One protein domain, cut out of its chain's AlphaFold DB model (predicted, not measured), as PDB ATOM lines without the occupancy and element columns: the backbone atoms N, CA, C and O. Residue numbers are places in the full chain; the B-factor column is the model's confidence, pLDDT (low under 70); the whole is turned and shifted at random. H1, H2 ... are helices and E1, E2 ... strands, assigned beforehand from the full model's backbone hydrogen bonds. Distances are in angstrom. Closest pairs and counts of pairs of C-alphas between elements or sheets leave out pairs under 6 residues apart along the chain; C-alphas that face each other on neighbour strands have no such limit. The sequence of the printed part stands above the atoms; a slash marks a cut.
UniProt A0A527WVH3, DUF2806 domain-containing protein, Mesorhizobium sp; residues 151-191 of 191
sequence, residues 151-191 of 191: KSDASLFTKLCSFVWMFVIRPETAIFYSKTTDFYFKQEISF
ATOM      1  N   LYS A 151     147.178 196.625 166.439       91.69
ATOM      2  CA  LYS A 151     147.825 196.615 167.760       91.69
ATOM      3  C   LYS A 151     148.648 195.341 168.010       91.69
ATOM      4  O   LYS A 151     149.730 195.403 168.601       91.69
ATOM      5  N   SER A 152     148.143 194.193 167.559       91.38
ATOM      6  CA  SER A 152     148.841 192.900 167.572       91.38
ATOM      7  C   SER A 152     150.142 192.962 166.773       91.38
ATOM      8  O   SER A 152     151.196 192.601 167.297       91.38
ATOM      9  N   ASP A 153     150.089 193.498 165.554       90.81
ATOM     10  CA  ASP A 153     151.247 193.642 164.669       90.81
ATOM     11  C   ASP A 153     152.281 194.617 165.244       90.81
ATOM     12  O   ASP A 153     153.477 194.332 165.236       90.81
ATOM     13  N   ALA A 154     151.841 195.745 165.813       89.62
ATOM     14  CA  ALA A 154     152.721 196.701 166.489       89.62
ATOM     15  C   ALA A 154     153.447 196.055 167.680       89.62
ATOM     16  O   ALA A 154     154.645 196.281 167.891       89.62
ATOM     17  N   SER A 155     152.732 195.229 168.444       90.19
ATOM     18  CA  SER A 155     153.282 194.496 169.587       90.19
ATOM     19  C   SER A 155     154.304 193.454 169.134       90.19
ATOM     20  O   SER A 155     155.405 193.382 169.684       90.19
ATOM     21  N   LEU A 156     153.978 192.697 168.085       89.88
ATOM     22  CA  LEU A 156     154.863 191.714 167.468       89.88
ATOM     23  C   LEU A 156     156.137 192.370 166.922       89.88
ATOM     24  O   LEU A 156     157.244 191.909 167.204       89.88
ATOM     25  N   PHE A 157     155.994 193.485 166.203       88.62
ATOM     26  CA  PHE A 157     157.111 194.258 165.667       88.62
ATOM     27  C   PHE A 157     157.998 194.816 166.785       88.62
ATOM     28  O   PHE A 157     159.219 194.701 166.720       88.62
ATOM     29  N   THR A 158     157.403 195.340 167.858       89.00
ATOM     30  CA  THR A 158     158.147 195.804 169.040       89.00
ATOM     31  C   THR A 158     158.948 194.665 169.675       89.00
ATOM     32  O   THR A 158     160.123 194.838 170.001       89.00
ATOM     33  N   LYS A 159     158.343 193.474 169.800       88.69
ATOM     34  CA  LYS A 159     159.014 192.272 170.311       88.69
ATOM     35  C   LYS A 159     160.176 191.869 169.406       88.69
ATOM     36  O   LYS A 159     161.269 191.624 169.904       88.69
ATOM     37  N   LEU A 160     159.983 191.885 168.088       86.94
ATOM     38  CA  LEU A 160     161.046 191.636 167.114       86.94
ATOM     39  C   LEU A 160     162.200 192.643 167.258       86.94
ATOM     40  O   LEU A 160     163.361 192.242 167.322       86.94
ATOM     41  N   CYS A 161     161.893 193.937 167.378       86.06
ATOM     42  CA  CYS A 161     162.891 194.994 167.547       86.06
ATOM     43  C   CYS A 161     163.719 194.856 168.833       86.06
ATOM     44  O   CYS A 161     164.853 195.326 168.866       86.06
ATOM     45  N   SER A 162     163.216 194.175 169.868       86.31
ATOM     46  CA  SER A 162     163.992 193.900 171.088       86.31
ATOM     47  C   SER A 162     165.197 192.971 170.861       86.31
ATOM     48  O   SER A 162     166.117 192.941 171.674       86.31
ATOM     49  N   PHE A 163     165.230 192.263 169.727       84.94
ATOM     50  CA  PHE A 163     166.349 191.420 169.298       84.94
ATOM     51  C   PHE A 163     167.286 192.125 168.308       84.94
ATOM     52  O   PHE A 163     168.134 191.482 167.688       84.94
ATOM     53  N   VAL A 164     167.135 193.436 168.119       83.25
ATOM     54  CA  VAL A 164     167.984 194.220 167.224       83.25
ATOM     55  C   VAL A 164     169.095 194.884 168.028       83.25
ATOM     56  O   VAL A 164     168.833 195.638 168.963       83.25
ATOM     57  N   TRP A 165     170.348 194.638 167.642       81.81
ATOM     58  CA  TRP A 165     171.505 195.305 168.236       81.81
ATOM     59  C   TRP A 165     172.013 196.405 167.304       81.81
ATOM     60  O   TRP A 165     172.389 196.141 166.159       81.81
ATOM     61  N   MET A 166     172.053 197.639 167.811       76.75
ATOM     62  CA  MET A 166     172.654 198.779 167.116       76.75
ATOM     63  C   MET A 166     174.077 199.011 167.623       76.75
ATOM     64  O   MET A 166     174.297 199.183 168.825       76.75
ATOM     65  N   PHE A 167     175.059 199.011 166.723       78.00
ATOM     66  CA  PHE A 167     176.437 199.321 167.089       78.00
ATOM     67  C   PHE A 167     176.656 200.838 167.079       78.00
ATOM     68  O   PHE A 167     176.401 201.512 166.092       78.00
ATOM     69  N   VAL A 168     177.178 201.398 168.174       69.31
ATOM     70  CA  VAL A 168     177.408 202.855 168.301       69.31
ATOM     71  C   VAL A 168     178.477 203.363 167.319       69.31
ATOM     72  O   VAL A 168     178.457 204.516 166.908       69.31
ATOM     73  N   ILE A 169     179.414 202.494 166.930       71.88
ATOM     74  CA  ILE A 169     180.605 202.852 166.140       71.88
ATOM     75  C   ILE A 169     180.441 202.468 164.655       71.88
ATOM     76  O   ILE A 169     181.213 202.918 163.811       71.88
ATOM     77  N   ARG A 170     179.439 201.650 164.305       67.12
ATOM     78  CA  ARG A 170     179.188 201.202 162.925       67.12
ATOM     79  C   ARG A 170     177.698 201.270 162.601       67.12
ATOM     80  O   ARG A 170     176.909 200.813 163.414       67.12
ATOM     81  N   PRO A 171     177.299 201.715 161.396       68.25
ATOM     82  CA  PRO A 171     175.891 201.779 160.988       68.25
ATOM     83  C   PRO A 171     175.267 200.394 160.716       68.25
ATOM     84  O   PRO A 171     174.183 200.291 160.148       68.25
ATOM     85  N   GLU A 172     175.964 199.315 161.071       77.06
ATOM     86  CA  GLU A 172     175.499 197.948 160.902       77.06
ATOM     87  C   GLU A 172     174.426 197.654 161.958       77.06
ATOM     88  O   GLU A 172     174.592 197.932 163.145       77.06
ATOM     89  N   THR A 173     173.306 197.092 161.515       75.38
ATOM     90  CA  THR A 173     172.235 196.614 162.393       75.38
ATOM     91  C   THR A 173     172.306 195.095 162.423       75.38
ATOM     92  O   THR A 173     172.168 194.459 161.378       75.38
ATOM     93  N   ALA A 174     172.545 194.505 163.593       77.00
ATOM     94  CA  ALA A 174     172.539 193.053 163.740       77.00
ATOM     95  C   ALA A 174     171.151 192.568 164.162       77.00
ATOM     96  O   ALA A 174     170.562 193.080 165.114       77.00
ATOM     97  N   ILE A 175     170.659 191.552 163.456       73.00
ATOM     98  CA  ILE A 175     169.425 190.837 163.780       73.00
ATOM     99  C   ILE A 175     169.811 189.394 164.093       73.00
ATOM    100  O   ILE A 175     170.520 188.753 163.312       73.00
ATOM    101  N   PHE A 176     169.350 188.866 165.226       71.50
ATOM    102  CA  PHE A 176     169.589 187.470 165.590       71.50
ATOM    103  C   PHE A 176     168.777 186.533 164.692       71.50
ATOM    104  O   PHE A 176     167.616 186.253 164.957       71.50
ATOM    105  N   TYR A 177     169.364 186.021 163.615       67.75
ATOM    106  CA  TYR A 177     168.697 185.050 162.747       67.75
ATOM    107  C   TYR A 177     169.198 183.631 163.042       67.75
ATOM    108  O   TYR A 177     170.365 183.321 162.807       67.75
ATOM    109  N   SER A 178     168.317 182.760 163.545       67.12
ATOM    110  CA  SER A 178     168.612 181.331 163.702       67.12
ATOM    111  C   SER A 178     167.877 180.512 162.645       67.12
ATOM    112  O   SER A 178     166.653 180.553 162.573       67.12
ATOM    113  N   LYS A 179     168.621 179.747 161.833       60.62
ATOM    114  CA  LYS A 179     168.063 178.802 160.842       60.62
ATOM    115  C   LYS A 179     167.661 177.452 161.443       60.62
ATOM    116  O   LYS A 179     166.972 176.679 160.791       60.62
ATOM    117  N   THR A 180     168.142 177.142 162.642       60.66
ATOM    118  CA  THR A 180     168.076 175.802 163.253       60.66
ATOM    119  C   THR A 180     167.311 175.784 164.568       60.66
ATOM    120  O   THR A 180     167.104 174.722 165.146       60.66
ATOM    121  N   THR A 181     166.914 176.946 165.076       59.97
ATOM    122  CA  THR A 181     166.192 177.068 166.340       59.97
ATOM    123  C   THR A 181     164.912 177.840 166.089       59.97
ATOM    124  O   THR A 181     164.972 178.939 165.541       59.97
ATOM    125  N   ASP A 182     163.791 177.317 166.586       74.75
ATOM    126  CA  ASP A 182     162.490 177.993 166.708       74.75
ATOM    127  C   ASP A 182     162.546 179.177 167.693       74.75
ATOM    128  O   ASP A 182     161.674 179.364 168.533       74.75
ATOM    129  N   PHE A 183     163.625 179.956 167.670       81.44
ATOM    130  CA  PHE A 183     163.915 181.018 168.621       81.44
ATOM    131  C   PHE A 183     162.782 182.045 168.657       81.44
ATOM    132  O   PHE A 183     162.270 182.346 169.731       81.44
ATOM    133  N   TYR A 184     162.346 182.508 167.484       80.06
ATOM    134  CA  TYR A 184     161.241 183.453 167.355       80.06
ATOM    135  C   TYR A 184     159.905 182.840 167.790       80.06
ATOM    136  O   TYR A 184     159.218 183.440 168.611       80.06
ATOM    137  N   PHE A 185     159.595 181.606 167.380       80.25
ATOM    138  CA  PHE A 185     158.382 180.906 167.821       80.25
ATOM    139  C   PHE A 185     158.333 180.681 169.341       80.25
ATOM    140  O   PHE A 185     157.284 180.855 169.952       80.25
ATOM    141  N   LYS A 186     159.467 180.366 169.986       83.19
ATOM    142  CA  LYS A 186     159.570 180.254 171.458       83.19
ATOM    143  C   LYS A 186     159.336 181.580 172.175       83.19
ATOM    144  O   LYS A 186     159.001 181.583 173.353       83.19
ATOM    145  N   GLN A 187     159.538 182.688 171.474       81.75
ATOM    146  CA  GLN A 187     159.218 184.032 171.929       81.75
ATOM    147  C   GLN A 187     157.874 184.495 171.359       81.75
ATOM    148  O   GLN A 187     157.642 185.692 171.295       81.75
ATOM    149  N   GLU A 188     156.989 183.589 170.929       82.88
ATOM    150  CA  GLU A 188     155.656 183.904 170.382       82.88
ATOM    151  C   GLU A 188     155.697 184.912 169.217       82.88
ATOM    152  O   GLU A 188     154.755 185.671 169.002       82.88
ATOM    153  N   ILE A 189     156.807 184.951 168.479       79.75
ATOM    154  CA  ILE A 189     156.924 185.693 167.230       79.75
ATOM    155  C   ILE A 189     156.641 184.703 166.102       79.75
ATOM    156  O   ILE A 189     157.513 183.917 165.729       79.75
ATOM    157  N   SER A 190     155.410 184.726 165.590       70.75
ATOM    158  CA  SER A 190     154.969 183.950 164.426       70.75
ATOM    159  C   SER A 190     154.677 184.882 163.252       70.75
ATOM    160  O   SER A 190     154.077 185.935 163.456       70.75
ATOM    161  N   PHE A 191     155.099 184.491 162.052       63.53
ATOM    162  CA  PHE A 191     154.966 185.237 160.797       63.53
ATOM    163  C   PHE A 191     154.215 184.417 159.747       63.53
ATOM    164  O   PHE A 191     154.298 183.168 159.815       63.53
TER     165      PHE A 191
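AT A GLANCE: This is residues 151 to 191 of the 191 residues of the protein "DUF2806 domain-containing protein" of Mesorhizobium sp (UniProt A0A527WVH3). Picture an open, flat frame in which helix H1 leads almost directly into a small two-stranded hairpin, E1 and E2, whose tip at residues 167 to 172 sticks out free. After E2 the chain runs away from H1 and then folds back through a loop to the short helix H2, and the space between H1, the hairpin and H2 is empty. The printed part has 41 residues, with two named helices and two named strands in the order H1, E1, E2, H2. The sheet has the order E1, E2 and is antiparallel, and the class is mixed, helices and strands. The whole is loose, with a radius of gyration of the C-alphas of 11.8 A, and its C-alphas span 32 by 29 by 12 A.

IN THESE COORDINATES: Find C-alpha 151 at (147.825, 196.615, 167.760), where H1 begins; it takes residues 151 to 161 and measures 15.2 A from first to last C-alpha. Next look at E1, residues 164 to 166, which is 6.5 A long and begins at C-alpha 164, at (167.984, 194.220, 167.224). E2, residues 173 to 175, is 6.6 A long. H2, residues 183 to 186, is 5.2 A long and ends at C-alpha 186, at (159.570, 180.254, 171.458).

HOW THE PARTS SIT: Begin with the hairpin of E1 and E2, neighbour strands that are antiparallel, with 157 degrees between their directions. Look at Val 164 and Ile 175, whose C-alphas face each other at 5.0 A, and at Met 166 and Thr 173, whose C-alphas face each other at 5.2 A. Across the pair, N 165 and O 174 are within hydrogen-bond range at 3.0 A, and so are N 174 and O 165 at 3.0 A. H1 is apart from E2, and E1 is apart from H2. H1 and H2 are only just apart, their closest C-alphas being 8.2 A from each other. In H1 every O i to N i+4 pair is within hydrogen-bond range; H2, with four residues, is too short for such a pair, and its one O i to N i+3 pair is within range.

THE WHOLE: The C-alphas farthest apart in the domain are those of Lys 151 and Ile 169, at 33.4 A, and those of Lys 151 and Phe 191, the chain's last residue, are 15.1 A apart. The printed part has no cut. The link from H1 to E1 is tight, and the links from E1 to E2 and from E2 to H2 are short. The mean pLDDT of the printed part is 78.5, and you will find values under 70 at residue 168, residues 170 to 171, residues 177 to 181 and residue 191.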